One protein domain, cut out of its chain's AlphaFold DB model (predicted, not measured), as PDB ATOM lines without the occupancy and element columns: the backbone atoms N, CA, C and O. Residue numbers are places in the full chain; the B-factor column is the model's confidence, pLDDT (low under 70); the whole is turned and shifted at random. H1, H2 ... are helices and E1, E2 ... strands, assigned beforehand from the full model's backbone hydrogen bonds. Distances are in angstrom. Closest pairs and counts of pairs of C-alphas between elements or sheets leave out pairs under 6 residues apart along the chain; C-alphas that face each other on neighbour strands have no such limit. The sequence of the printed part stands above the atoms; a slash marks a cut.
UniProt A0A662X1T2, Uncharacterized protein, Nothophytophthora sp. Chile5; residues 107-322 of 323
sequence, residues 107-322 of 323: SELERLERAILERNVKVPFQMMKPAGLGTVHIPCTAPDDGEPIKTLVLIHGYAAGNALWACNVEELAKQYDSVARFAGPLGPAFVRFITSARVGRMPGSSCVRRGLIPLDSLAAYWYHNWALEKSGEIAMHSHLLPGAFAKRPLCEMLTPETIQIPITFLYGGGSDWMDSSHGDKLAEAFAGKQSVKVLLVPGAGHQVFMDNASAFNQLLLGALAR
ATOM      1  N   SER A 107     228.737 245.717 233.693       82.00
ATOM      2  CA  SER A 107     228.335 244.309 233.584       82.00
ATOM      3  C   SER A 107     226.822 244.101 233.713       82.00
ATOM      4  O   SER A 107     226.265 243.296 232.980       82.00
ATOM      5  N   GLU A 108     226.142 244.833 234.603       82.19
ATOM      6  CA  GLU A 108     224.678 244.757 234.734       82.19
ATOM      7  C   GLU A 108     223.983 245.438 233.559       82.19
ATOM      8  O   GLU A 108     223.017 244.891 233.032       82.19
ATOM      9  N   LEU A 109     224.514 246.580 233.101       80.19
ATOM     10  CA  LEU A 109     224.051 247.223 231.872       80.19
ATOM     11  C   LEU A 109     224.154 246.255 230.688       80.19
ATOM     12  O   LEU A 109     223.150 245.991 230.038       80.19
ATOM     13  N   GLU A 110     225.331 245.662 230.474       83.69
ATOM     14  CA  GLU A 110     225.553 244.736 229.362       83.69
ATOM     15  C   GLU A 110     224.708 243.463 229.484       83.69
ATOM     16  O   GLU A 110     224.178 242.990 228.486       83.69
ATOM     17  N   ARG A 111     224.521 242.920 230.694       88.44
ATOM     18  CA  ARG A 111     223.642 241.764 230.933       88.44
ATOM     19  C   ARG A 111     222.181 242.079 230.596       88.44
ATOM     20  O   ARG A 111     221.485 241.218 230.064       88.44
ATOM     21  N   LEU A 112     221.712 243.290 230.898       84.94
ATOM     22  CA  LEU A 112     220.356 243.743 230.577       84.94
ATOM     23  C   LEU A 112     220.193 244.039 229.082       84.94
ATOM     24  O   LEU A 112     219.219 243.586 228.490       84.94
ATOM     25  N   GLU A 113     221.151 244.732 228.463       81.94
ATOM     26  CA  GLU A 113     221.206 244.947 227.012       81.94
ATOM     27  C   GLU A 113     221.184 243.613 226.264       81.94
ATOM     28  O   GLU A 113     220.319 243.397 225.420       81.94
ATOM     29  N   ARG A 114     222.067 242.682 226.642       86.31
ATOM     30  CA  ARG A 114     222.157 241.330 226.085       86.31
ATOM     31  C   ARG A 114     220.837 240.575 226.209       86.31
ATOM     32  O   ARG A 114     220.335 240.094 225.203       86.31
ATOM     33  N   ALA A 115     220.221 240.555 227.393       86.69
ATOM     34  CA  ALA A 115     218.934 239.888 227.601       86.69
ATOM     35  C   ALA A 115     217.773 240.525 226.805       86.69
ATOM     36  O   ALA A 115     216.827 239.830 226.432       86.69
ATOM     37  N   ILE A 116     217.820 241.835 226.531       82.69
ATOM     38  CA  ILE A 116     216.842 242.514 225.666       82.69
ATOM     39  C   ILE A 116     217.108 242.191 224.185       82.69
ATOM     40  O   ILE A 116     216.153 241.958 223.443       82.69
ATOM     41  N   LEU A 117     218.375 242.131 223.767       81.31
ATOM     42  CA  LEU A 117     218.783 241.796 222.401       81.31
ATOM     43  C   LEU A 117     218.492 240.322 222.072       81.31
ATOM     44  O   LEU A 117     217.723 240.070 221.157       81.31
ATOM     45  N   GLU A 118     218.963 239.352 222.863       84.25
ATOM     46  CA  GLU A 118     218.690 237.907 222.679       84.25
ATOM     47  C   GLU A 118     217.178 237.599 222.619       84.25
ATOM     48  O   GLU A 118     216.705 236.744 221.857       84.25
ATOM     49  N   ARG A 119     216.375 238.350 223.386       82.62
ATOM     50  CA  ARG A 119     214.912 238.253 223.363       82.62
ATOM     51  C   ARG A 119     214.292 238.754 222.057       82.62
ATOM     52  O   ARG A 119     213.344 238.117 221.597       82.62
ATOM     53  N   ASN A 120     214.781 239.845 221.467       76.50
ATOM     54  CA  ASN A 120     214.103 240.553 220.367       76.50
ATOM     55  C   ASN A 120     214.796 240.452 218.996       76.50
ATOM     56  O   ASN A 120     214.154 240.744 217.999       76.50
ATOM     57  N   VAL A 121     216.054 240.014 218.944       75.81
ATOM     58  CA  VAL A 121     216.877 239.880 217.734       75.81
ATOM     59  C   VAL A 121     217.144 238.391 217.496       75.81
ATOM     60  O   VAL A 121     217.594 237.703 218.414       75.81
ATOM     61  N   LYS A 122     216.844 237.866 216.299       79.25
ATOM     62  CA  LYS A 122     217.102 236.450 215.942       79.25
ATOM     63  C   LYS A 122     218.312 236.223 215.037       79.25
ATOM     64  O   LYS A 122     218.723 235.079 214.856       79.25
ATOM     65  N   VAL A 123     218.924 237.292 214.534       74.25
ATOM     66  CA  VAL A 123     220.199 237.249 213.802       74.25
ATOM     67  C   VAL A 123     221.411 237.285 214.752       74.25
ATOM     68  O   VAL A 123     221.300 237.824 215.857       74.25
ATOM     69  N   PRO A 124     222.583 236.741 214.361       76.62
ATOM     70  CA  PRO A 124     223.803 236.828 215.165       76.62
ATOM     71  C   PRO A 124     224.247 238.279 215.382       76.62
ATOM     72  O   PRO A 124     224.309 239.054 214.432       76.62
ATOM     73  N   PHE A 125     224.620 238.638 216.611       75.81
ATOM     74  CA  PHE A 125     225.110 239.976 216.947       75.81
ATOM     75  C   PHE A 125     226.290 239.923 217.923       75.81
ATOM     76  O   PHE A 125     226.437 238.988 218.711       75.81
ATOM     77  N   GLN A 126     227.124 240.960 217.894       80.31
ATOM     78  CA  GLN A 126     228.262 241.150 218.786       80.31
ATOM     79  C   GLN A 126     228.119 242.478 219.531       80.31
ATOM     80  O   GLN A 126     227.932 243.530 218.928       80.31
ATOM     81  N   MET A 127     228.250 242.439 220.855       80.62
ATOM     82  CA  MET A 127     228.304 243.643 221.685       80.62
ATOM     83  C   MET A 127     229.761 244.046 221.906       80.62
ATOM     84  O   MET A 127     230.592 243.209 222.257       80.62
ATOM     85  N   MET A 128     230.069 245.324 221.698       77.19
ATOM     86  CA  MET A 128     231.409 245.901 221.790       77.19
ATOM     87  C   MET A 128     231.365 247.256 222.506       77.19
ATOM     88  O   MET A 128     230.304 247.872 222.623       77.19
ATOM     89  N   LYS A 129     232.527 247.724 222.987       72.00
ATOM     90  CA  LYS A 129     232.673 249.033 223.655       72.00
ATOM     91  C   LYS A 129     233.820 249.899 223.083       72.00
ATOM     92  O   LYS A 129     234.691 250.327 223.847       72.00
ATOM     93  N   PRO A 130     233.891 250.126 221.752       64.69
ATOM     94  CA  PRO A 130     234.946 250.937 221.138       64.69
ATOM     95  C   PRO A 130     234.947 252.361 221.712       64.69
ATOM     96  O   PRO A 130     233.913 253.022 221.767       64.69
ATOM     97  N   ALA A 131     236.110 252.826 222.183       59.97
ATOM     98  CA  ALA A 131     236.283 254.132 222.835       59.97
ATOM     99  C   ALA A 131     235.270 254.442 223.971       59.97
ATOM    100  O   ALA A 131     235.000 255.605 224.265       59.97
ATOM    101  N   GLY A 132     234.700 253.414 224.617       61.69
ATOM    102  CA  GLY A 132     233.695 253.562 225.681       61.69
ATOM    103  C   GLY A 132     232.251 253.779 225.203       61.69
ATOM    104  O   GLY A 132     231.340 253.800 226.035       61.69
ATOM    105  N   LEU A 133     232.008 253.887 223.894       62.91
ATOM    106  CA  LEU A 133     230.660 253.885 223.321       62.91
ATOM    107  C   LEU A 133     230.120 252.454 223.295       62.91
ATOM    108  O   LEU A 133     230.821 251.545 222.865       62.91
ATOM    109  N   GLY A 134     228.879 252.237 223.737       68.25
ATOM    110  CA  GLY A 134     228.203 250.954 223.526       68.25
ATOM    111  C   GLY A 134     227.897 250.771 222.041       68.25
ATOM    112  O   GLY A 134     227.365 251.687 221.414       68.25
ATOM    113  N   THR A 135     228.240 249.617 221.472       68.56
ATOM    114  CA  THR A 135     228.025 249.322 220.049       68.56
ATOM    115  C   THR A 135     227.562 247.884 219.870       68.56
ATOM    116  O   THR A 135     228.271 246.949 220.246       68.56
ATOM    117  N   VAL A 136     226.397 247.701 219.256       68.38
ATOM    118  CA  VAL A 136     225.927 246.417 218.739       68.38
ATOM    119  C   VAL A 136     226.318 246.337 217.265       68.38
ATOM    120  O   VAL A 136     225.813 247.081 216.430       68.38
ATOM    121  N   HIS A 137     227.244 245.439 216.943       69.69
ATOM    122  CA  HIS A 137     227.597 245.098 215.569       69.69
ATOM    123  C   HIS A 137     226.806 243.862 215.136       69.69
ATOM    124  O   HIS A 137     226.772 242.860 215.853       69.69
ATOM    125  N   ILE A 138     226.195 243.925 213.956       66.19
ATOM    126  CA  ILE A 138     225.547 242.786 213.307       66.19
ATOM    127  C   ILE A 138     226.225 242.576 211.953       66.19
ATOM    128  O   ILE A 138     226.339 243.542 211.198       66.19
ATOM    129  N   PRO A 139     226.705 241.358 211.639       63.38
ATOM    130  CA  PRO A 139     227.307 241.083 210.342       63.38
ATOM    131  C   PRO A 139     226.284 241.259 209.219       63.38
ATOM    132  O   PRO A 139     225.212 240.649 209.247       63.38
ATOM    133  N   CYS A 140     226.635 242.040 208.197       60.28
ATOM    134  CA  CYS A 140     225.857 242.069 206.965       60.28
ATOM    135  C   CYS A 140     225.917 240.688 206.291       60.28
ATOM    136  O   CYS A 140     226.991 240.104 206.154       60.28
ATOM    137  N   THR A 141     224.763 240.166 205.875       60.16
ATOM    138  CA  THR A 141     224.631 238.864 205.196       60.16
ATOM    139  C   THR A 141     224.453 238.984 203.680       60.16
ATOM    140  O   THR A 141     224.290 237.971 203.001       60.16
ATOM    141  N   ALA A 142     224.471 240.206 203.140       57.41
ATOM    142  CA  ALA A 142     224.525 240.434 201.701       57.41
ATOM    143  C   ALA A 142     225.947 240.169 201.163       57.41
ATOM    144  O   ALA A 142     226.912 240.335 201.912       57.41
ATOM    145  N   PRO A 143     226.101 239.791 199.880       56.25
ATOM    146  CA  PRO A 143     227.403 239.805 199.222       56.25
ATOM    147  C   PRO A 143     228.005 241.213 199.257       56.25
ATOM    148  O   PRO A 143     227.294 242.187 199.015       56.25
ATOM    149  N   ASP A 144     229.306 241.306 199.525       61.25
ATOM    150  CA  ASP A 144     230.076 242.521 199.267       61.25
ATOM    151  C   ASP A 144     230.370 242.580 197.761       61.25
ATOM    152  O   ASP A 144     231.109 241.747 197.229       61.25
ATOM    153  N   ASP A 145     229.710 243.506 197.065       65.12
ATOM    154  CA  ASP A 145     229.881 243.768 195.634       65.12
ATOM    155  C   ASP A 145     230.924 244.868 195.355       65.12
ATOM    156  O   ASP A 145     231.244 245.132 194.195       65.12
ATOM    157  N   GLY A 146     231.493 245.481 196.403       62.88
ATOM    158  CA  GLY A 146     232.439 246.592 196.304       62.88
ATOM    159  C   GLY A 146     231.819 247.922 195.857       62.88
ATOM    160  O   GLY A 146     232.559 248.861 195.554       62.88
ATOM    161  N   GLU A 147     230.489 248.028 195.790       59.88
ATOM    162  CA  GLU A 147     229.818 249.226 195.289       59.88
ATOM    163  C   GLU A 147     229.856 250.402 196.291       59.88
ATOM    164  O   GLU A 147     229.789 250.212 197.509       59.88
ATOM    165  N   PRO A 148     229.915 251.659 195.805       61.94
ATOM    166  CA  PRO A 148     229.944 252.840 196.667       61.94
ATOM    167  C   PRO A 148     228.614 253.082 197.402       61.94
ATOM    168  O   PRO A 148     227.548 252.612 197.001       61.94
ATOM    169  N   ILE A 149     228.665 253.887 198.471       59.06
ATOM    170  CA  ILE A 149     227.492 254.265 199.279       59.06
ATOM    171  C   ILE A 149     226.486 255.044 198.416       59.06
ATOM    172  O   ILE A 149     226.755 256.168 197.995       59.06
ATOM    173  N   LYS A 150     225.313 254.445 198.182       67.25
ATOM    174  CA  LYS A 150     224.319 254.921 197.202       67.25
ATOM    175  C   LYS A 150     223.306 255.951 197.716       67.25
ATOM    176  O   LYS A 150     222.810 256.725 196.909       67.25
ATOM    177  N   THR A 151     223.001 255.984 199.016       69.00
ATOM    178  CA  THR A 151     221.964 256.856 199.614       69.00
ATOM    179  C   THR A 151     222.306 257.185 201.071       69.00
ATOM    180  O   THR A 151     222.847 256.341 201.784       69.00
ATOM    181  N   LEU A 152     221.942 258.387 201.536       77.00
ATOM    182  CA  LEU A 152     221.988 258.787 202.948       77.00
ATOM    183  C   LEU A 152     220.567 258.853 203.532       77.00
ATOM    184  O   LEU A 152     219.728 259.624 203.061       77.00
ATOM    185  N   VAL A 153     220.303 258.091 204.598       74.69
ATOM    186  CA  VAL A 153     219.041 258.178 205.353       74.69
ATOM    187  C   VAL A 153     219.291 258.799 206.726       74.69
ATOM    188  O   VAL A 153     220.123 258.320 207.491       74.69
ATOM    189  N   LEU A 154     218.559 259.867 207.039       78.44
ATOM    190  CA  LEU A 154     218.657 260.621 208.287       78.44
ATOM    191  C   LEU A 154     217.395 260.382 209.123       78.44
ATOM    192  O   LEU A 154     216.291 260.780 208.747       78.44
ATOM    193  N   ILE A 155     217.560 259.692 210.252       73.81
ATOM    194  CA  ILE A 155     216.465 259.250 211.125       73.81
ATOM    195  C   ILE A 155     216.275 260.252 212.265       73.81
ATOM    196  O   ILE A 155     217.235 260.598 212.952       73.81
ATOM    197  N   HIS A 156     215.036 260.687 212.500       69.69
ATOM    198  CA  HIS A 156     214.709 261.546 213.632       69.69
ATOM    199  C   HIS A 156     214.579 260.736 214.934       69.69
ATOM    200  O   HIS A 156     213.817 259.770 215.014       69.69
ATOM    201  N   GLY A 157     215.340 261.122 215.960       58.81
ATOM    202  CA  GLY A 157     215.395 260.435 217.249       58.81
ATOM    203  C   GLY A 157     216.366 261.104 218.221       58.81
ATOM    204  O   GLY A 157     217.304 261.784 217.810       58.81
ATOM    205  N   TYR A 158     216.146 260.912 219.522       51.41
ATOM    206  CA  TYR A 158     216.894 261.606 220.580       51.41
ATOM    207  C   TYR A 158     217.174 260.691 221.776       51.41
ATOM    208  O   TYR A 158     216.248 260.095 222.327       51.41
ATOM    209  N   ALA A 159     218.434 260.632 222.221       52.25
ATOM    210  CA  ALA A 159     218.852 259.983 223.472       52.25
ATOM    211  C   ALA A 159     218.392 258.511 223.637       52.25
ATOM    212  O   ALA A 159     218.099 258.050 224.746       52.25
ATOM    213  N   ALA A 160     218.306 257.764 222.533       57.75
ATOM    214  CA  ALA A 160     217.751 256.416 222.500       57.75
ATOM    215  C   ALA A 160     218.845 255.342 222.567       57.75
ATOM    216  O   ALA A 160     219.420 254.964 221.555       57.75
ATOM    217  N   GLY A 161     219.120 254.837 223.771       59.25
ATOM    218  CA  GLY A 161     220.111 253.776 223.968       59.25
ATOM    219  C   GLY A 161     219.808 252.485 223.191       59.25
ATOM    220  O   GLY A 161     218.649 252.120 222.989       59.25
ATOM    221  N   ASN A 162     220.876 251.785 222.819       64.56
ATOM    222  CA  ASN A 162     220.976 250.628 221.926       64.56
ATOM    223  C   ASN A 162     219.866 249.571 222.141       64.56
ATOM    224  O   ASN A 162     219.267 249.077 221.187       64.56
ATOM    225  N   ALA A 163     219.506 249.258 223.393       63.03
ATOM    226  CA  ALA A 163     218.470 248.259 223.682       63.03
ATOM    227  C   ALA A 163     217.033 248.697 223.315       63.03
ATOM    228  O   ALA A 163     216.168 247.838 223.173       63.03
ATOM    229  N   LEU A 164     216.757 249.994 223.117       68.50
ATOM    230  CA  LEU A 164     215.474 250.468 222.562       68.50
ATOM    231  C   LEU A 164     215.335 250.124 221.080       68.50
ATOM    232  O   LEU A 164     214.236 249.833 220.601       68.50
ATOM    233  N   TRP A 165     216.457 250.127 220.362       65.62
ATOM    234  CA  TRP A 165     216.502 249.740 218.964       65.62
ATOM    235  C   TRP A 165     216.286 248.236 218.782       65.62
ATOM    236  O   TRP A 165     215.895 247.845 217.692       65.62
ATOM    237  N   ALA A 166     216.428 247.398 219.821       66.19
ATOM    238  CA  ALA A 166     216.324 245.931 219.750       66.19
ATOM    239  C   ALA A 166     215.086 245.400 218.990       66.19
ATOM    240  O   ALA A 166     215.185 244.407 218.281       66.19
ATOM    241  N   CYS A 167     213.942 246.088 219.076       68.56
ATOM    242  CA  CYS A 167     212.701 245.756 218.352       68.56
ATOM    243  C   CYS A 167     212.737 246.040 216.834       68.56
ATOM    244  O   CYS A 167     211.793 245.705 216.126       68.56
ATOM    245  N   ASN A 168     213.787 246.714 216.368       68.44
ATOM    246  CA  ASN A 168     214.080 247.093 214.986       68.44
ATOM    247  C   ASN A 168     215.433 246.516 214.523       68.44
ATOM    248  O   ASN A 168     215.673 246.429 213.328       68.44
ATOM    249  N   VAL A 169     216.320 246.121 215.449       59.94
ATOM    250  CA  VAL A 169     217.710 245.679 215.205       59.94
ATOM    251  C   VAL A 169     217.826 244.422 214.341       59.94
ATOM    252  O   VAL A 169     218.850 244.234 213.700       59.94
ATOM    253  N   GLU A 170     216.782 243.602 214.230       61.62
ATOM    254  CA  GLU A 170     216.750 242.507 213.250       61.62
ATOM    255  C   GLU A 170     216.604 243.006 211.795       61.62
ATOM    256  O   GLU A 170     217.109 242.381 210.868       61.62
ATOM    257  N   GLU A 171     216.003 244.183 211.596       61.41
ATOM    258  CA  GLU A 171     215.856 244.857 210.298       61.41
ATOM    259  C   GLU A 171     217.005 245.857 210.045       61.41
ATOM    260  O   GLU A 171     217.578 245.919 208.955       61.41
ATOM    261  N   LEU A 172     217.396 246.592 211.097       45.22
ATOM    262  CA  LEU A 172     218.565 247.483 211.162       45.22
ATOM    263  C   LEU A 172     219.896 246.726 211.270       45.22
ATOM    264  O   LEU A 172     220.952 247.352 211.280       45.22
ATOM    265  N   ALA A 173     219.859 245.391 211.253       42.47
ATOM    266  CA  ALA A 173     220.995 244.480 211.102       42.47
ATOM    267  C   ALA A 173     221.942 244.851 209.943       42.47
ATOM    268  O   ALA A 173     223.065 244.364 209.866       42.47
ATOM    269  N   LYS A 174     221.478 245.717 209.037       47.75
ATOM    270  CA  LYS A 174     222.221 246.248 207.900       47.75
ATOM    271  C   LYS A 174     223.039 247.522 208.211       47.75
ATOM    272  O   LYS A 174     223.956 247.757 207.432       47.75
ATOM    273  N   GLN A 175     222.772 248.320 209.274       40.62
ATOM    274  CA  GLN A 175     223.557 249.533 209.666       40.62
ATOM    275  C   GLN A 175     223.203 250.204 211.053       40.62
ATOM    276  O   GLN A 175     222.254 250.976 211.129       40.62
ATOM    277  N   TYR A 176     224.058 250.009 212.084       38.00
ATOM    278  CA  TYR A 176     224.526 250.916 213.196       38.00
ATOM    279  C   TYR A 176     223.572 251.690 214.198       38.00
ATOM    280  O   TYR A 176     222.358 251.531 214.158       38.00
ATOM    281  N   ASP A 177     224.137 252.392 215.226       36.12
ATOM    282  CA  ASP A 177     223.664 252.402 216.662       36.12
ATOM    283  C   ASP A 177     224.173 253.594 217.590       36.12
ATOM    284  O   ASP A 177     225.197 254.168 217.217       36.12
ATOM    285  N   SER A 178     223.532 253.963 218.759       33.66
ATOM    286  CA  SER A 178     223.969 254.901 219.904       33.66
ATOM    287  C   SER A 178     222.800 255.623 220.714       33.66
ATOM    288  O   SER A 178     221.771 255.814 220.075       33.66
ATOM    289  N   VAL A 179     222.765 256.230 221.962       39.19
ATOM    290  CA  VAL A 179     223.350 256.243 223.384       39.19
ATOM    291  C   VAL A 179     222.670 257.385 224.273       39.19
ATOM    292  O   VAL A 179     222.287 258.383 223.670       39.19
ATOM    293  N   ALA A 180     222.535 257.328 225.647       35.56
ATOM    294  CA  ALA A 180     222.316 258.489 226.624       35.56
ATOM    295  C   ALA A 180     222.115 258.166 228.162       35.56
ATOM    296  O   ALA A 180     221.763 257.028 228.473       35.56
ATOM    297  N   ARG A 181     222.303 259.126 229.126       34.69
ATOM    298  CA  ARG A 181     222.634 258.819 230.562       34.69
ATOM    299  C   ARG A 181     222.497 259.881 231.734       34.69
ATOM    300  O   ARG A 181     223.427 260.650 231.951       34.69
ATOM    301  N   PHE A 182     221.499 259.835 232.662       31.98
ATOM    302  CA  PHE A 182     221.652 260.445 234.042       31.98
ATOM    303  C   PHE A 182     220.693 259.977 235.198       31.98
ATOM    304  O   PHE A 182     219.477 260.104 235.057       31.98
ATOM    305  N   ALA A 183     221.179 259.455 236.355       41.34
ATOM    306  CA  ALA A 183     220.359 258.957 237.510       41.34
ATOM    307  C   ALA A 183     221.095 258.842 238.896       41.34
ATOM    308  O   ALA A 183     222.258 259.216 239.004       41.34
ATOM    309  N   GLY A 184     220.422 258.331 239.963       45.25
ATOM    310  CA  GLY A 184     220.906 258.231 241.379       45.25
ATOM    311  C   GLY A 184     220.457 256.973 242.193       45.25
ATOM    312  O   GLY A 184     220.064 255.990 241.576       45.25
ATOM    313  N   PRO A 185     220.471 256.922 243.554       47.75
ATOM    314  CA  PRO A 185     220.196 255.684 244.329       47.75
ATOM    315  C   PRO A 185     218.731 255.242 244.432       47.75
ATOM    316  O   PRO A 185     218.435 254.065 244.261       47.75
ATOM    317  N   LEU A 186     217.802 256.187 244.625       59.25
ATOM    318  CA  LEU A 186     216.369 255.968 244.363       59.25
ATOM    319  C   LEU A 186     216.093 255.809 242.855       59.25
ATOM    320  O   LEU A 186     214.977 255.492 242.449       59.25
ATOM    321  N   GLY A 187     217.117 256.010 242.020       56.12
ATOM    322  CA  GLY A 187     217.066 255.981 240.568       56.12
ATOM    323  C   GLY A 187     216.436 254.731 239.955       56.12
ATOM    324  O   GLY A 187     215.693 254.931 239.005       56.12
ATOM    325  N   PRO A 188     216.604 253.484 240.444       62.69
ATOM    326  CA  PRO A 188     215.916 252.345 239.838       62.69
ATOM    327  C   PRO A 188     214.399 252.453 240.009       62.69
ATOM    328  O   PRO A 188     213.657 252.265 239.052       62.69
ATOM    329  N   ALA A 189     213.929 252.820 241.206       63.66
ATOM    330  CA  ALA A 189     212.505 252.986 241.495       63.66
ATOM    331  C   ALA A 189     211.919 254.222 240.789       63.66
ATOM    332  O   ALA A 189     210.833 254.153 240.217       63.66
ATOM    333  N   PHE A 190     212.665 255.328 240.767       58.34
ATOM    334  CA  PHE A 190     212.301 256.575 240.094       58.34
ATOM    335  C   PHE A 190     212.262 256.425 238.566       58.34
ATOM    336  O   PHE A 190     211.268 256.783 237.936       58.34
ATOM    337  N   VAL A 191     213.291 255.818 237.963       60.88
ATOM    338  CA  VAL A 191     213.310 255.489 236.532       60.88
ATOM    339  C   VAL A 191     212.221 254.471 236.217       60.88
ATOM    340  O   VAL A 191     211.528 254.662 235.227       60.88
ATOM    341  N   ARG A 192     211.962 253.459 237.056       72.62
ATOM    342  CA  ARG A 192     210.824 252.537 236.875       72.62
ATOM    343  C   ARG A 192     209.479 253.261 236.886       72.62
ATOM    344  O   ARG A 192     208.668 253.018 236.001       72.62
ATOM    345  N   PHE A 193     209.261 254.183 237.820       65.19
ATOM    346  CA  PHE A 193     208.056 255.014 237.867       65.19
ATOM    347  C   PHE A 193     207.905 255.879 236.603       65.19
ATOM    348  O   PHE A 193     206.860 255.837 235.952       65.19
ATOM    349  N   ILE A 194     208.965 256.589 236.196       58.72
ATOM    350  CA  ILE A 194     208.999 257.373 234.950       58.72
ATOM    351  C   ILE A 194     208.783 256.480 233.722       58.72
ATOM    352  O   ILE A 194     208.079 256.884 232.799       58.72
ATOM    353  N   THR A 195     209.333 255.266 233.716       63.66
ATOM    354  CA  THR A 195     209.157 254.286 232.640       63.66
ATOM    355  C   THR A 195     207.686 253.915 232.533       63.66
ATOM    356  O   THR A 195     207.086 254.184 231.500       63.66
ATOM    357  N   SER A 196     207.058 253.421 233.603       67.44
ATOM    358  CA  SER A 196     205.620 253.112 233.631       67.44
ATOM    359  C   SER A 196     204.761 254.296 233.164       67.44
ATOM    360  O   SER A 196     203.878 254.139 232.319       67.44
ATOM    361  N   ALA A 197     205.060 255.503 233.658       61.25
ATOM    362  CA  ALA A 197     204.334 256.725 233.323       61.25
ATOM    363  C   ALA A 197     204.542 257.201 231.870       61.25
ATOM    364  O   ALA A 197     203.635 257.822 231.306       61.25
ATOM    365  N   ARG A 198     205.699 256.922 231.251       64.00
ATOM    366  CA  ARG A 198     205.963 257.174 229.824       64.00
ATOM    367  C   ARG A 198     205.328 256.106 228.939       64.00
ATOM    368  O   ARG A 198     204.630 256.454 227.995       64.00
ATOM    369  N   VAL A 199     205.508 254.826 229.258       68.38
ATOM    370  CA  VAL A 199     205.010 253.697 228.453       68.38
ATOM    371  C   VAL A 199     203.483 253.703 228.347       68.38
ATOM    372  O   VAL A 199     202.949 253.488 227.262       68.38
ATOM    373  N   GLY A 200     202.769 254.070 229.418       68.31
ATOM    374  CA  GLY A 200     201.314 254.272 229.370       68.31
ATOM    375  C   GLY A 200     200.844 255.416 228.452       68.31
ATOM    376  O   GLY A 200     199.679 255.434 228.061       68.31
ATOM    377  N   ARG A 201     201.735 256.353 228.089       69.06
ATOM    378  CA  ARG A 201     201.463 257.506 227.207       69.06
ATOM    379  C   ARG A 201     201.961 257.328 225.766       69.06
ATOM    380  O   ARG A 201     201.569 258.113 224.911       69.06
ATOM    381  N   MET A 202     202.793 256.324 225.482       70.06
ATOM    382  CA  MET A 202     203.279 256.033 224.121       70.06
ATOM    383  C   MET A 202     202.128 255.622 223.178       70.06
ATOM    384  O   MET A 202     201.113 255.100 223.656       70.06
ATOM    385  N   PRO A 203     202.263 255.782 221.846       71.19
ATOM    386  CA  PRO A 203     201.288 255.285 220.872       71.19
ATOM    387  C   PRO A 203     201.018 253.779 221.007       71.19
ATOM    388  O   PRO A 203     201.898 253.009 221.393       71.19
ATOM    389  N   GLY A 204     199.809 253.326 220.656       77.56
ATOM    390  CA  GLY A 204     199.432 251.902 220.732       77.56
ATOM    391  C   GLY A 204     200.263 250.979 219.825       77.56
ATOM    392  O   GLY A 204     200.429 249.799 220.124       77.56
ATOM    393  N   SER A 205     200.841 251.530 218.757       77.81
ATOM    394  CA  SER A 205     201.800 250.878 217.856       77.81
ATOM    395  C   SER A 205     203.178 250.634 218.485       77.81
ATOM    396  O   SER A 205     203.921 249.768 218.004       77.81
ATOM    397  N   SER A 206     203.523 251.351 219.563       79.12
ATOM    398  CA  SER A 206     204.879 251.369 220.115       79.12
ATOM    399  C   SER A 206     205.344 249.976 220.518       79.12
ATOM    400  O   SER A 206     204.634 249.238 221.204       79.12
ATOM    401  N   CYS A 207     206.558 249.606 220.108       78.00
ATOM    402  CA  CYS A 207     207.147 248.311 220.452       78.00
ATOM    403  C   CYS A 207     207.313 248.150 221.975       78.00
ATOM    404  O   CYS A 207     207.099 247.068 222.521       78.00
ATOM    405  N   VAL A 208     207.592 249.253 222.672       78.62
ATOM    406  CA  VAL A 208     207.684 249.303 224.131       78.62
ATOM    407  C   VAL A 208     206.300 249.195 224.779       78.62
ATOM    408  O   VAL A 208     206.124 248.370 225.674       78.62
ATOM    409  N   ARG A 209     205.285 249.941 224.309       81.00
ATOM    410  CA  ARG A 209     203.912 249.828 224.854       81.00
ATOM    411  C   ARG A 209     203.285 248.452 224.618       81.00
ATOM    412  O   ARG A 209     202.509 247.992 225.451       81.00
ATOM    413  N   ARG A 210     203.654 247.773 223.529       82.62
ATOM    414  CA  ARG A 210     203.271 246.380 223.237       82.62
ATOM    415  C   ARG A 210     204.071 245.330 224.026       82.62
ATOM    416  O   ARG A 210     203.828 244.141 223.849       82.62
ATOM    417  N   GLY A 211     205.006 245.732 224.893       81.50
ATOM    418  CA  GLY A 211     205.717 244.826 225.801       81.50
ATOM    419  C   GLY A 211     206.775 243.930 225.143       81.50
ATOM    420  O   GLY A 211     207.161 242.917 225.734       81.50
ATOM    421  N   LEU A 212     207.268 244.278 223.944       79.25
ATOM    422  CA  LEU A 212     208.366 243.538 223.305       79.25
ATOM    423  C   LEU A 212     209.607 243.571 224.213       79.25
ATOM    424  O   LEU A 212     210.174 242.527 224.535       79.25
ATOM    425  N   ILE A 213     209.928 244.744 224.766       79.69
ATOM    426  CA  ILE A 213     210.863 244.900 225.888       79.69
ATOM    427  C   ILE A 213     210.066 244.836 227.209       79.69
ATOM    428  O   ILE A 213     209.123 245.616 227.366       79.69
ATOM    429  N   PRO A 214     210.407 243.956 228.174       84.25
ATOM    430  CA  PRO A 214     209.745 243.927 229.478       84.25
ATOM    431  C   PRO A 214     209.955 245.231 230.252       84.25
ATOM    432  O   PRO A 214     211.060 245.773 230.268       84.25
ATOM    433  N   LEU A 215     208.917 245.702 230.948       80.31
ATOM    434  CA  LEU A 215     208.926 246.989 231.653       80.31
ATOM    435  C   LEU A 215     210.056 247.104 232.689       80.31
ATOM    436  O   LEU A 215     210.719 248.135 232.762       80.31
ATOM    437  N   ASP A 216     210.311 246.039 233.451       82.31
ATOM    438  CA  ASP A 216     211.385 246.003 234.450       82.31
ATOM    439  C   ASP A 216     212.778 245.938 233.810       82.31
ATOM    440  O   ASP A 216     213.702 246.594 234.286       82.31
ATOM    441  N   SER A 217     212.926 245.221 232.689       81.94
ATOM    442  CA  SER A 217     214.166 245.207 231.901       81.94
ATOM    443  C   SER A 217     214.457 246.579 231.299       81.94
ATOM    444  O   SER A 217     215.597 247.023 231.344       81.94
ATOM    445  N   LEU A 218     213.436 247.275 230.791       79.94
ATOM    446  CA  LEU A 218     213.536 248.637 230.268       79.94
ATOM    447  C   LEU A 218     213.876 249.652 231.367       79.94
ATOM    448  O   LEU A 218     214.766 250.479 231.188       79.94
ATOM    449  N   ALA A 219     213.202 249.572 232.515       75.88
ATOM    450  CA  ALA A 219     213.461 250.441 233.656       75.88
ATOM    451  C   ALA A 219     214.876 250.244 234.218       75.88
ATOM    452  O   ALA A 219     215.568 251.219 234.504       75.88
ATOM    453  N   ALA A 220     215.329 248.992 234.338       76.12
ATOM    454  CA  ALA A 220     216.693 248.674 234.741       76.12
ATOM    455  C   ALA A 220     217.712 249.073 233.660       76.12
ATOM    456  O   ALA A 220     218.780 249.577 234.000       76.12
ATOM    457  N   TYR A 221     217.381 248.911 232.373       79.88
ATOM    458  CA  TYR A 221     218.217 249.358 231.260       79.88
ATOM    459  C   TYR A 221     218.438 250.866 231.309       79.88
ATOM    460  O   TYR A 221     219.582 251.303 231.402       79.88
ATOM    461  N   TRP A 222     217.365 251.663 231.323       72.50
ATOM    462  CA  TRP A 222     217.476 253.109 231.484       72.50
ATOM    463  C   TRP A 222     218.176 253.460 232.790       72.50
ATOM    464  O   TRP A 222     219.077 254.281 232.747       72.50
ATOM    465  N   TYR A 223     217.886 252.797 233.914       75.06
ATOM    466  CA  TYR A 223     218.586 253.084 235.165       75.06
ATOM    467  C   TYR A 223     220.104 252.890 235.061       75.06
ATOM    468  O   TYR A 223     220.861 253.798 235.395       75.06
ATOM    469  N   HIS A 224     220.566 251.732 234.593       74.25
ATOM    470  CA  HIS A 224     221.995 251.450 234.483       74.25
ATOM    471  C   HIS A 224     222.658 252.294 233.397       74.25
ATOM    472  O   HIS A 224     223.753 252.811 233.614       74.25
ATOM    473  N   ASN A 225     221.972 252.508 232.274       69.12
ATOM    474  CA  ASN A 225     222.418 253.426 231.239       69.12
ATOM    475  C   ASN A 225     222.408 254.880 231.724       69.12
ATOM    476  O   ASN A 225     223.040 255.698 231.081       69.12
ATOM    477  N   TRP A 226     221.746 255.212 232.839       68.94
ATOM    478  CA  TRP A 226     221.666 256.558 233.409       68.94
ATOM    479  C   TRP A 226     222.563 256.788 234.641       68.94
ATOM    480  O   TRP A 226     223.070 257.887 234.814       68.94
ATOM    481  N   ALA A 227     222.822 255.787 235.480       67.75
ATOM    482  CA  ALA A 227     223.626 255.931 236.704       67.75
ATOM    483  C   ALA A 227     225.132 255.615 236.531       67.75
ATOM    484  O   ALA A 227     225.879 255.621 237.511       67.75
ATOM    485  N   LEU A 228     225.582 255.318 235.307       67.81
ATOM    486  CA  LEU A 228     226.997 255.158 234.942       67.81
ATOM    487  C   LEU A 228     227.635 256.493 234.503       67.81
ATOM    488  O   LEU A 228     227.020 257.553 234.571       67.81
ATOM    489  N   GLU A 229     228.893 256.457 234.058       64.25
ATOM    490  CA  GLU A 229     229.648 257.645 233.639       64.25
ATOM    491  C   GLU A 229     229.066 258.320 232.385       64.25
ATOM    492  O   GLU A 229     228.932 257.671 231.345       64.25
ATOM    493  N   LYS A 230     228.739 259.616 232.510       60.56
ATOM    494  CA  LYS A 230     228.129 260.485 231.485       60.56
ATOM    495  C   LYS A 230     228.777 260.361 230.098       60.56
ATOM    496  O   LYS A 230     229.997 260.325 229.970       60.56
ATOM    497  N   SER A 231     227.954 260.366 229.054       64.50
ATOM    498  CA  SER A 231     228.407 260.210 227.665       64.50
ATOM    499  C   SER A 231     227.484 260.905 226.664       64.50
ATOM    500  O   SER A 231     227.932 261.806 225.953       64.50
ATOM    501  N   GLY A 232     226.188 260.574 226.653       63.91
ATOM    502  CA  GLY A 232     225.196 261.246 225.800       63.91
ATOM    503  C   GLY A 232     225.051 262.736 226.116       63.91
ATOM    504  O   GLY A 232     224.834 263.546 225.226       63.91
ATOM    505  N   GLU A 233     225.286 263.116 227.366       61.88
ATOM    506  CA  GLU A 233     225.215 264.484 227.889       61.88
ATOM    507  C   GLU A 233     226.389 265.295 227.338       61.88
ATOM    508  O   GLU A 233     226.237 266.453 226.960       61.88
ATOM    509  N   ILE A 234     227.565 264.661 227.245       64.19
ATOM    510  CA  ILE A 234     228.759 265.247 226.630       64.19
ATOM    511  C   ILE A 234     228.531 265.399 225.122       64.19
ATOM    512  O   ILE A 234     228.823 266.460 224.576       64.19
ATOM    513  N   ALA A 235     227.963 264.384 224.463       65.50
ATOM    514  CA  ALA A 235     227.631 264.432 223.039       65.50
ATOM    515  C   ALA A 235     226.560 265.494 222.717       65.50
ATOM    516  O   ALA A 235     226.685 266.217 221.731       65.50
ATOM    517  N   MET A 236     225.543 265.663 223.565       65.31
ATOM    518  CA  MET A 236     224.585 266.763 223.449       65.31
ATOM    519  C   MET A 236     225.273 268.116 223.639       65.31
ATOM    520  O   MET A 236     225.139 268.991 222.790       65.31
ATOM    521  N   HIS A 237     226.054 268.293 224.709       66.44
ATOM    522  CA  HIS A 237     226.753 269.554 224.971       66.44
ATOM    523  C   HIS A 237     227.850 269.879 223.947       66.44
ATOM    524  O   HIS A 237     228.219 271.050 223.823       66.44
ATOM    525  N   SER A 238     228.374 268.908 223.191       74.12
ATOM    526  CA  SER A 238     229.293 269.181 222.084       74.12
ATOM    527  C   SER A 238     228.559 269.672 220.832       74.12
ATOM    528  O   SER A 238     229.034 270.643 220.241       74.12
ATOM    529  N   HIS A 239     227.387 269.123 220.493       72.12
ATOM    530  CA  HIS A 239     226.642 269.458 219.267       72.12
ATOM    531  C   HIS A 239     225.583 270.567 219.417       72.12
ATOM    532  O   HIS A 239     225.281 271.241 218.432       72.12
ATOM    533  N   LEU A 240     225.031 270.785 220.615       76.75
ATOM    534  CA  LEU A 240     223.892 271.682 220.854       76.75
ATOM    535  C   LEU A 240     224.256 272.926 221.680       76.75
ATOM    536  O   LEU A 240     225.118 272.899 222.561       76.75
ATOM    537  N   LEU A 241     223.559 274.023 221.391       78.25
ATOM    538  CA  LEU A 241     223.474 275.246 222.185       78.25
ATOM    539  C   LEU A 241     222.377 275.116 223.267       78.25
ATOM    540  O   LEU A 241     221.531 274.216 223.193       78.25
ATOM    541  N   PRO A 242     222.335 276.020 224.268       73.75
ATOM    542  CA  PRO A 242     221.174 276.166 225.145       73.75
ATOM    543  C   PRO A 242     219.878 276.330 224.333       73.75
ATOM    544  O   PRO A 242     219.872 277.011 223.312       73.75
ATOM    545  N   GLY A 243     218.792 275.685 224.766       70.06
ATOM    546  CA  GLY A 243     217.550 275.597 223.979       70.06
ATOM    547  C   GLY A 243     217.544 274.498 222.906       70.06
ATOM    548  O   GLY A 243     216.591 274.417 222.144       70.06
ATOM    549  N   ALA A 244     218.574 273.643 222.860       73.62
ATOM    550  CA  ALA A 244     218.716 272.512 221.934       73.62
ATOM    551  C   ALA A 244     218.845 272.872 220.438       73.62
ATOM    552  O   ALA A 244     218.775 271.990 219.584       73.62
ATOM    553  N   PHE A 245     219.135 274.136 220.108       77.06
ATOM    554  CA  PHE A 245     219.568 274.524 218.763       77.06
ATOM    555  C   PHE A 245     220.909 273.862 218.411       77.06
ATOM    556  O   PHE A 245     221.800 273.765 219.256       77.06
ATOM    557  N   ALA A 246     221.100 273.436 217.163       83.19
ATOM    558  CA  ALA A 246     222.383 272.895 216.714       83.19
ATOM    559  C   ALA A 246     223.459 273.997 216.635       83.19
ATOM    560  O   ALA A 246     223.203 275.074 216.107       83.19
ATOM    561  N   LYS A 247     224.687 273.716 217.097       84.38
ATOM    562  CA  LYS A 247     225.849 274.618 216.913       84.38
ATOM    563  C   LYS A 247     226.311 274.722 215.461       84.38
ATOM    564  O   LYS A 247     226.994 275.672 215.101       84.38
ATOM    565  N   ARG A 248     226.025 273.680 214.681       84.94
ATOM    566  CA  ARG A 248     226.278 273.554 213.246       84.94
ATOM    567  C   ARG A 248     225.065 272.824 212.664       84.94
ATOM    568  O   ARG A 248     225.016 271.596 212.762       84.94
ATOM    569  N   PRO A 249     224.024 273.539 212.213       86.00
ATOM    570  CA  PRO A 249     222.806 272.912 211.722       86.00
ATOM    571  C   PRO A 249     223.062 272.197 210.392       86.00
ATOM    572  O   PRO A 249     223.876 272.626 209.574       86.00
ATOM    573  N   LEU A 250     222.339 271.100 210.150       84.44
ATOM    574  CA  LEU A 250     222.543 270.294 208.943       84.44
ATOM    575  C   LEU A 250     222.256 271.063 207.646       84.44
ATOM    576  O   LEU A 250     222.875 270.751 206.641       84.44
ATOM    577  N   CYS A 251     221.407 272.095 207.656       84.94
ATOM    578  CA  CYS A 251     221.143 272.934 206.481       84.94
ATOM    579  C   CYS A 251     222.326 273.825 206.044       84.94
ATOM    580  O   CYS A 251     222.337 274.280 204.906       84.94
ATOM    581  N   GLU A 252     223.330 274.050 206.899       86.31
ATOM    582  CA  GLU A 252     224.592 274.712 206.516       86.31
ATOM    583  C   GLU A 252     225.641 273.717 205.992       86.31
ATOM    584  O   GLU A 252     226.608 274.107 205.342       86.31
ATOM    585  N   MET A 253     225.487 272.429 206.315       84.19
ATOM    586  CA  MET A 253     226.458 271.375 205.994       84.19
ATOM    587  C   MET A 253     226.039 270.523 204.796       84.19
ATOM    588  O   MET A 253     226.893 270.065 204.038       84.19
ATOM    589  N   LEU A 254     224.735 270.314 204.632       86.88
ATOM    590  CA  LEU A 254     224.095 269.684 203.490       86.88
ATOM    591  C   LEU A 254     223.659 270.803 202.543       86.88
ATOM    592  O   LEU A 254     222.559 271.336 202.672       86.88
ATOM    593  N   THR A 255     224.515 271.151 201.587       87.00
ATOM    594  CA  THR A 255     224.142 271.982 200.439       87.00
ATOM    595  C   THR A 255     224.301 271.155 199.161       87.00
ATOM    596  O   THR A 255     225.044 270.169 199.157       87.00
ATOM    597  N   PRO A 256     223.640 271.523 198.053       83.94
ATOM    598  CA  PRO A 256     223.751 270.783 196.795       83.94
ATOM    599  C   PRO A 256     225.175 270.721 196.212       83.94
ATOM    600  O   PRO A 256     225.432 269.962 195.281       83.94
ATOM    601  N   GLU A 257     226.083 271.541 196.739       85.69
ATOM    602  CA  GLU A 257     227.490 271.630 196.371       85.69
ATOM    603  C   GLU A 257     228.390 270.767 197.285       85.69
ATOM    604  O   GLU A 257     229.468 270.361 196.854       85.69
ATOM    605  N   THR A 258     227.961 270.453 198.519       85.38
ATOM    606  CA  THR A 258     228.731 269.650 199.496       85.38
ATOM    607  C   THR A 258     228.357 268.169 199.522       85.38
ATOM    608  O   THR A 258     229.195 267.341 199.879       85.38
ATOM    609  N   ILE A 259     227.122 267.817 199.157       85.06
ATOM    610  CA  ILE A 259     226.630 266.434 199.106       85.06
ATOM    611  C   ILE A 259     225.918 266.177 197.775       85.06
ATOM    612  O   ILE A 259     225.200 267.033 197.271       85.06
ATOM    613  N   GLN A 260     226.164 265.005 197.186       82.12
ATOM    614  CA  GLN A 260     225.722 264.641 195.827       82.12
ATOM    615  C   GLN A 260     224.989 263.284 195.780       82.12
ATOM    616  O   GLN A 260     224.575 262.841 194.712       82.12
ATOM    617  N   ILE A 261     224.824 262.628 196.935       83.75
ATOM    618  CA  ILE A 261     224.063 261.380 197.090       83.75
ATOM    619  C   ILE A 261     222.624 261.683 197.543       83.75
ATOM    620  O   ILE A 261     222.437 262.608 198.338       83.75
ATOM    621  N   PRO A 262     221.610 260.913 197.100       85.62
ATOM    622  CA  PRO A 262     220.224 261.094 197.523       85.62
ATOM    623  C   PRO A 262     220.051 261.107 199.044       85.62
ATOM    624  O   PRO A 262     220.613 260.271 199.758       85.62
ATOM    625  N   ILE A 263     219.221 262.033 199.533       90.06
ATOM    626  CA  ILE A 263     218.950 262.219 200.963       90.06
ATOM    627  C   ILE A 263     217.497 261.842 201.258       90.06
ATOM    628  O   ILE A 263     216.574 262.334 200.607       90.06
ATOM    629  N   THR A 264     217.262 261.004 202.266       92.12
ATOM    630  CA  THR A 264     215.913 260.768 202.806       92.12
ATOM    631  C   THR A 264     215.863 261.058 204.302       92.12
ATOM    632  O   THR A 264     216.586 260.442 205.078       92.12
ATOM    633  N   PHE A 265     214.971 261.955 204.715       92.44
ATOM    634  CA  PHE A 265     214.643 262.208 206.116       92.44
ATOM    635  C   PHE A 265     213.462 261.337 206.564       92.44
ATOM    636  O   PHE A 265     212.465 261.230 205.848       92.44
ATOM    637  N   LEU A 266     213.551 260.764 207.766       91.88
ATOM    638  CA  LEU A 266     212.472 260.025 208.429       91.88
ATOM    639  C   LEU A 266     212.042 260.758 209.705       91.88
ATOM    640  O   LEU A 266     212.737 260.691 210.717       91.88
ATOM    641  N   TYR A 267     210.890 261.427 209.649       92.69
ATOM    642  CA  TYR A 267     210.276 262.176 210.754       92.69
ATOM    643  C   TYR A 267     209.039 261.458 211.315       92.69
ATOM    644  O   TYR A 267     208.495 260.542 210.695       92.69
ATOM    645  N   GLY A 268     208.569 261.878 212.492       89.88
ATOM    646  CA  GLY A 268     207.272 261.456 213.021       89.88
ATOM    647  C   GLY A 268     206.111 262.090 212.246       89.88
ATOM    648  O   GLY A 268     206.152 263.273 211.924       89.88
ATOM    649  N   GLY A 269     205.070 261.310 211.943       87.44
ATOM    650  CA  GLY A 269     203.805 261.811 211.382       87.44
ATOM    651  C   GLY A 269     202.770 262.239 212.433       87.44
ATOM    652  O   GLY A 269     201.624 262.514 212.088       87.44
ATOM    653  N   GLY A 270     203.134 262.205 213.716       85.12
ATOM    654  CA  GLY A 270     202.358 262.708 214.848       85.12
ATOM    655  C   GLY A 270     202.906 264.034 215.383       85.12
ATOM    656  O   GLY A 270     203.668 264.726 214.719       85.12
ATOM    657  N   SER A 271     202.516 264.396 216.609       79.00
ATOM    658  CA  SER A 271     203.026 265.610 217.256       79.00
ATOM    659  C   SER A 271     204.479 265.425 217.705       79.00
ATOM    660  O   SER A 271     204.791 264.511 218.472       79.00
ATOM    661  N   ASP A 272     205.341 266.328 217.247       80.88
ATOM    662  CA  ASP A 272     206.729 266.481 217.672       80.88
ATOM    663  C   ASP A 272     207.044 267.979 217.851       80.88
ATOM    664  O   ASP A 272     206.370 268.838 217.284       80.88
ATOM    665  N   TRP A 273     208.053 268.291 218.662       74.75
ATOM    666  CA  TRP A 273     208.604 269.633 218.854       74.75
ATOM    667  C   TRP A 273     209.709 269.961 217.834       74.75
ATOM    668  O   TRP A 273     210.013 271.134 217.627       74.75
ATOM    669  N   MET A 274     210.286 268.945 217.181       76.06
ATOM    670  CA  MET A 274     211.152 269.089 216.006       76.06
ATOM    671  C   MET A 274     210.463 268.506 214.764       76.06
ATOM    672  O   MET A 274     210.756 267.397 214.324       76.06
ATOM    673  N   ASP A 275     209.517 269.267 214.212       84.19
ATOM    674  CA  ASP A 275     208.732 268.869 213.041       84.19
ATOM    675  C   ASP A 275     209.542 268.732 211.733       84.19
ATOM    676  O   ASP A 275     210.702 269.153 211.611       84.19
ATOM    677  N   SER A 276     208.886 268.154 210.720       91.38
ATOM    678  CA  SER A 276     209.470 267.878 209.405       91.38
ATOM    679  C   SER A 276     209.836 269.126 208.601       91.38
ATOM    680  O   SER A 276     210.647 269.018 207.681       91.38
ATOM    681  N   SER A 277     209.318 270.314 208.957       90.62
ATOM    682  CA  SER A 277     209.401 271.520 208.118       90.62
ATOM    683  C   SER A 277     210.835 271.979 207.858       90.62
ATOM    684  O   SER A 277     211.086 272.746 206.934       90.62
ATOM    685  N   HIS A 278     211.790 271.534 208.674       88.00
ATOM    686  CA  HIS A 278     213.219 271.776 208.493       88.00
ATOM    687  C   HIS A 278     213.822 270.892 207.391       88.00
ATOM    688  O   HIS A 278     214.658 271.365 206.623       88.00
ATOM    689  N   GLY A 279     213.366 269.642 207.278       89.88
ATOM    690  CA  GLY A 279     213.673 268.760 206.152       89.88
ATOM    691  C   GLY A 279     212.942 269.180 204.876       89.88
ATOM    692  O   GLY A 279     213.538 269.146 203.803       89.88
ATOM    693  N   ASP A 280     211.693 269.648 204.991       91.69
ATOM    694  CA  ASP A 280     210.897 270.113 203.846       91.69
ATOM    695  C   ASP A 280     211.545 271.349 203.184       91.69
ATOM    696  O   ASP A 280     211.823 271.330 201.985       91.69
ATOM    697  N   LYS A 281     211.939 272.365 203.973       91.19
ATOM    698  CA  LYS A 281     212.721 273.531 203.496       91.19
ATOM    699  C   LYS A 281     214.056 273.135 202.851       91.19
ATOM    700  O   LYS A 281     214.516 273.798 201.922       91.19
ATOM    701  N   LEU A 282     214.703 272.068 203.333       89.94
ATOM    702  CA  LEU A 282     215.937 271.574 202.718       89.94
ATOM    703  C   LEU A 282     215.656 270.882 201.376       89.94
ATOM    704  O   LEU A 282     216.419 271.059 200.430       89.94
ATOM    705  N   ALA A 283     214.544 270.151 201.260       91.44
ATOM    706  CA  ALA A 283     214.111 269.567 199.996       91.44
ATOM    707  C   ALA A 283     213.762 270.643 198.950       91.44
ATOM    708  O   ALA A 283     214.146 270.506 197.790       91.44
ATOM    709  N   GLU A 284     213.127 271.744 199.365       91.00
ATOM    710  CA  GLU A 284     212.901 272.929 198.523       91.00
ATOM    711  C   GLU A 284     214.224 273.548 198.038       91.00
ATOM    712  O   GLU A 284     214.393 273.784 196.844       91.00
ATOM    713  N   ALA A 285     215.206 273.740 198.929       88.75
ATOM    714  CA  ALA A 285     216.525 274.288 198.578       88.75
ATOM    715  C   ALA A 285     217.351 273.388 197.628       88.75
ATOM    716  O   ALA A 285     218.290 273.853 196.976       88.75
ATOM    717  N   PHE A 286     217.006 272.100 197.543       90.81
ATOM    718  CA  PHE A 286     217.634 271.103 196.675       90.81
ATOM    719  C   PHE A 286     216.829 270.833 195.385       90.81
ATOM    720  O   PHE A 286     217.289 270.080 194.516       90.81
ATOM    721  N   ALA A 287     215.651 271.451 195.230       89.06
ATOM    722  CA  ALA A 287     214.758 271.240 194.095       89.06
ATOM    723  C   ALA A 287     215.450 271.538 192.752       89.06
ATOM    724  O   ALA A 287     216.161 272.528 192.588       89.06
ATOM    725  N   GLY A 288     215.264 270.642 191.779       85.44
ATOM    726  CA  GLY A 288     215.909 270.729 190.464       85.44
ATOM    727  C   GLY A 288     217.416 270.426 190.444       85.44
ATOM    728  O   GLY A 288     217.973 270.336 189.354       85.44
ATOM    729  N   LYS A 289     218.071 270.230 191.601       86.50
ATOM    730  CA  LYS A 289     219.499 269.874 191.686       86.50
ATOM    731  C   LYS A 289     219.735 268.389 191.988       86.50
ATOM    732  O   LYS A 289     220.544 267.768 191.310       86.50
ATOM    733  N   GLN A 290     219.053 267.811 192.982       84.94
ATOM    734  CA  GLN A 290     219.161 266.379 193.327       84.94
ATOM    735  C   GLN A 290     217.931 265.881 194.110       84.94
ATOM    736  O   GLN A 290     217.044 266.663 194.446       84.94
ATOM    737  N   SER A 291     217.853 264.576 194.409       85.31
ATOM    738  CA  SER A 291     216.710 264.011 195.139       85.31
ATOM    739  C   SER A 291     216.881 264.109 196.658       85.31
ATOM    740  O   SER A 291     217.676 263.385 197.255       85.31
ATOM    741  N   VAL A 292     216.066 264.963 197.280       91.00
ATOM    742  CA  VAL A 292     215.812 264.968 198.726       91.00
ATOM    743  C   VAL A 292     214.359 264.566 198.959       91.00
ATOM    744  O   VAL A 292     213.467 265.011 198.235       91.00
ATOM    745  N   LYS A 293     214.110 263.704 199.946       91.62
ATOM    746  CA  LYS A 293     212.763 263.252 200.320       91.62
ATOM    747  C   LYS A 293     212.552 263.354 201.823       91.62
ATOM    748  O   LYS A 293     213.452 263.061 202.603       91.62
ATOM    749  N   VAL A 294     211.331 263.698 202.213       93.69
ATOM    750  CA  VAL A 294     210.863 263.681 203.600       93.69
ATOM    751  C   VAL A 294     209.769 262.623 203.700       93.69
ATOM    752  O   VAL A 294     208.849 262.591 202.883       93.69
ATOM    753  N   LEU A 295     209.907 261.702 204.651       94.69
ATOM    754  CA  LEU A 295     208.974 260.606 204.894       94.69
ATOM    755  C   LEU A 295     208.490 260.670 206.344       94.69
ATOM    756  O   LEU A 295     209.292 260.792 207.269       94.69
ATOM    757  N   LEU A 296     207.175 260.557 206.534       95.31
ATOM    758  CA  LEU A 296     206.536 260.617 207.846       95.31
ATOM    759  C   LEU A 296     206.142 259.213 208.309       95.31
ATOM    760  O   LEU A 296     205.378 258.523 207.636       95.31
ATOM    761  N   VAL A 297     206.639 258.795 209.472       93.25
ATOM    762  CA  VAL A 297     206.293 257.514 210.098       93.25
ATOM    763  C   VAL A 297     204.913 257.643 210.771       93.25
ATOM    764  O   VAL A 297     204.778 258.409 211.732       93.25
ATOM    765  N   PRO A 298     203.862 256.933 210.302       90.94
ATOM    766  CA  PRO A 298     202.488 257.187 210.738       90.94
ATOM    767  C   PRO A 298     202.271 256.952 212.234       90.94
ATOM    768  O   PRO A 298     202.629 255.900 212.767       90.94
ATOM    769  N   GLY A 299     201.652 257.925 212.908       85.25
ATOM    770  CA  GLY A 299     201.317 257.853 214.336       85.25
ATOM    771  C   GLY A 299     202.510 257.918 215.299       85.25
ATOM    772  O   GLY A 299     202.303 257.823 216.507       85.25
ATOM    773  N   ALA A 300     203.734 258.081 214.792       86.69
ATOM    774  CA  ALA A 300     204.931 258.263 215.603       86.69
ATOM    775  C   ALA A 300     205.215 259.742 215.881       86.69
ATOM    776  O   ALA A 300     205.019 260.581 215.003       86.69
ATOM    777  N   GLY A 301     205.713 260.047 217.079       85.19
ATOM    778  CA  GLY A 301     206.327 261.336 217.379       85.19
ATOM    779  C   GLY A 301     207.848 261.229 217.277       85.19
ATOM    780  O   GLY A 301     208.392 260.625 216.353       85.19
ATOM    781  N   HIS A 302     208.520 261.765 218.290       81.81
ATOM    782  CA  HIS A 302     209.965 261.987 218.338       81.81
ATOM    783  C   HIS A 302     210.873 260.742 218.320       81.81
ATOM    784  O   HIS A 302     212.094 260.868 218.303       81.81
ATOM    785  N   GLN A 303     210.321 259.530 218.396       81.06
ATOM    786  CA  GLN A 303     211.096 258.290 218.506       81.06
ATOM    787  C   GLN A 303     210.563 257.274 217.498       81.06
ATOM    788  O   GLN A 303     209.948 256.274 217.864       81.06
ATOM    789  N   VAL A 304     210.745 257.558 216.206       85.62
ATOM    790  CA  VAL A 304     209.970 256.928 215.120       85.62
ATOM    791  C   VAL A 304     210.018 255.392 215.103       85.62
ATOM    792  O   VAL A 304     208.989 254.729 214.961       85.62
ATOM    793  N   PHE A 305     211.197 254.834 215.361       82.19
ATOM    794  CA  PHE A 305     211.496 253.403 215.482       82.19
ATOM    795  C   PHE A 305     210.931 252.764 216.766       82.19
ATOM    796  O   PHE A 305     210.707 251.556 216.825       82.19
ATOM    797  N   MET A 306     210.679 253.545 217.819       82.12
ATOM    798  CA  MET A 306     210.073 253.061 219.064       82.12
ATOM    799  C   MET A 306     208.544 253.169 219.025       82.12
ATOM    800  O   MET A 306     207.846 252.280 219.518       82.12
ATOM    801  N   ASP A 307     208.018 254.244 218.439       83.56
ATOM    802  CA  ASP A 307     206.588 254.547 218.383       83.56
ATOM    803  C   ASP A 307     205.855 253.745 217.300       83.56
ATOM    804  O   ASP A 307     204.720 253.318 217.524       83.56
ATOM    805  N   ASN A 308     206.484 253.483 216.147       87.50
ATOM    806  CA  ASN A 308     205.920 252.616 215.111       87.50
ATOM    807  C   ASN A 308     207.006 251.870 214.311       87.50
ATOM    808  O   ASN A 308     207.151 252.051 213.102       87.50
ATOM    809  N   ALA A 309     207.725 250.984 215.008       86.44
ATOM    810  CA  ALA A 309     208.758 250.093 214.467       86.44
ATOM    811  C   ALA A 309     208.429 249.497 213.083       86.44
ATOM    812  O   ALA A 309     209.229 249.587 212.160       86.44
ATOM    813  N   SER A 310     207.222 248.944 212.898       86.06
ATOM    814  CA  SER A 310     206.854 248.272 211.642       86.06
ATOM    815  C   SER A 310     206.772 249.227 210.449       86.06
ATOM    816  O   SER A 310     207.198 248.861 209.357       86.06
ATOM    817  N   ALA A 311     206.219 250.431 210.631       89.31
ATOM    818  CA  ALA A 311     206.140 251.409 209.548       89.31
ATOM    819  C   ALA A 311     207.485 252.116 209.327       89.31
ATOM    820  O   ALA A 311     207.848 252.404 208.190       89.31
ATOM    821  N   PHE A 312     208.248 252.341 210.401       90.06
ATOM    822  CA  PHE A 312     209.623 252.829 210.332       90.06
ATOM    823  C   PHE A 312     210.511 251.886 209.502       90.06
ATOM    824  O   PHE A 312     211.117 252.338 208.534       90.06
ATOM    825  N   ASN A 313     210.515 250.582 209.804       88.00
ATOM    826  CA  ASN A 313     211.269 249.568 209.061       88.00
ATOM    827  C   ASN A 313     210.902 249.561 207.568       88.00
ATOM    828  O   ASN A 313     211.784 249.598 206.713       88.00
ATOM    829  N   GLN A 314     209.604 249.574 207.242       89.12
ATOM    830  CA  GLN A 314     209.123 249.602 205.855       89.12
ATOM    831  C   GLN A 314     209.559 250.870 205.106       89.12
ATOM    832  O   GLN A 314     210.007 250.785 203.962       89.12
ATOM    833  N   LEU A 315     209.460 252.043 205.739       89.56
ATOM    834  CA  LEU A 315     209.868 253.315 205.137       89.56
ATOM    835  C   LEU A 315     211.392 253.431 204.997       89.56
ATOM    836  O   LEU A 315     211.857 253.990 204.008       89.56
ATOM    837  N   LEU A 316     212.162 252.871 205.935       86.00
ATOM    838  CA  LEU A 316     213.621 252.820 205.874       86.00
ATOM    839  C   LEU A 316     214.116 251.854 204.794       86.00
ATOM    840  O   LEU A 316     214.911 252.257 203.949       86.00
ATOM    841  N   LEU A 317     213.621 250.613 204.751       84.12
ATOM    842  CA  LEU A 317     213.948 249.675 203.670       84.12
ATOM    843  C   LEU A 317     213.522 250.237 202.307       84.12
ATOM    844  O   LEU A 317     214.288 250.181 201.349       84.12
ATOM    845  N   GLY A 318     212.343 250.861 202.238       83.31
ATOM    846  CA  GLY A 318     211.855 251.564 201.054       83.31
ATOM    847  C   GLY A 318     212.620 252.845 200.703       83.31
ATOM    848  O   GLY A 318     212.423 253.361 199.604       83.31
ATOM    849  N   ALA A 319     213.476 253.366 201.589       83.62
ATOM    850  CA  ALA A 319     214.423 254.443 201.303       83.62
ATOM    851  C   ALA A 319     215.781 253.889 200.843       83.62
ATOM    852  O   ALA A 319     216.311 254.354 199.840       83.62
ATOM    853  N   LEU A 320     216.302 252.859 201.518       76.62
ATOM    854  CA  LEU A 320     217.565 252.191 201.182       76.62
ATOM    855  C   LEU A 320     217.512 251.461 199.829       76.62
ATOM    856  O   LEU A 320     218.510 251.418 199.120       76.62
ATOM    857  N   ALA A 321     216.349 250.929 199.443       70.75
ATOM    858  CA  ALA A 321     216.129 250.286 198.145       70.75
ATOM    859  C   ALA A 321     215.915 251.276 196.978       70.75
ATOM    860  O   ALA A 321     215.617 250.848 195.865       70.75
ATOM    861  N   ARG A 322     216.023 252.593 197.213       61.38
ATOM    862  CA  ARG A 322     215.997 253.618 196.156       61.38
ATOM    863  C   ARG A 322     217.428 253.939 195.740       61.38
ATOM    864  O   ARG A 322     218.049 254.851 196.289       61.38
TER     865      ARG A 322
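What this domain is: This is residues 107 to 322 of the 323 residues of an uncharacterized protein of Nothophytophthora sp. Chile5 (UniProt A0A662X1T2). A small parallel sheet, E3 E4 E5, sits between H9 on one face and H7 on the other, and toward the other end of the longest axis H1, H4 and H3 form a second group, with H4 touching both H1 and H3. Short H2 and H8 lie between the two groups, the small hairpin E1 E2 is beside H1, and residues 143 to 148 stick out as a loop. The printed part has 216 residues with nine named helices and five named strands, in the order H1 E1 E2 E3 H2 H3 H4 H5 H6 E4 H7 E5 H8 H9; the class is mixed, with under half of the residues, 103, in named elements. It is compact, with a radius of gyration of the C-alphas of 18.0 A and spans of 55 by 44 by 36 A.

Where its parts are: H1, residues 107 to 120, begins at C-alpha 107 (228.335, 244.309, 233.584) and is 19.8 A long. E1 is residues 126 to 128, E2 135 to 137, E3 152 to 155 and H2 162 to 165. H3, residues 187 to 199, is 17.2 A long and H4, 215 to 227, 17.9 A. H5 is residues 232 to 239 and H6 250 to 253. E4, residues 263 to 268, is 16.8 A long; H7 is residues 277 to 285; E5, 292 to 297, is 16.6 A. H8 is residues 304 to 307, and H9, 309 to 320, 16.1 A long, ends at C-alpha 320 (217.565, 252.191, 201.182).

How they stand to each other: E3 and E4 are parallel, with N 154 and O 264 2.8 A apart, within hydrogen-bond range. E4 and E5 are parallel, with N 265 and O 293 at 2.8 A. H9 is on the sheet at a height of 9.2 A, over E4; its closest C-alphas to E4 are Ala 319 and Thr 264, 6.7 A. H7 is on the opposite face at 8.6 A, over E5. E4, H7 and E5 are a strand-helix-strand unit, two parallel neighbour strands with a helix between, with a right-handed crossover. H8 only grazes the sheet. H3 and H4 touch at a steep tilt of 52 degrees, opposite ways; the closest C-alphas, Arg 192 and Ala 219, are 4.7 A apart. H1 touches H4 through Leu 109 and His 224, C-alphas 5.4 A apart. The hairpin E1 E2 is antiparallel, with N 126 and O 137 at 2.8 A. H5 touches no helix; H6 is close to H7 but not clearly touching. Every O i to N i+4 pair is within range in H1, H3, H4, H5, H7 and H9; H2, H6 and H8 are too short for one.

The domain as a whole: The C-alphas farthest apart, Pro 185 and Gly 288, are 56.1 A apart. The printed part has no cut. The links E2 to E3, H2 to H3 and H3 to H4 are long. The mean pLDDT of the printed part is 74.2, and 81 residues are under 70, among them 156 to 191.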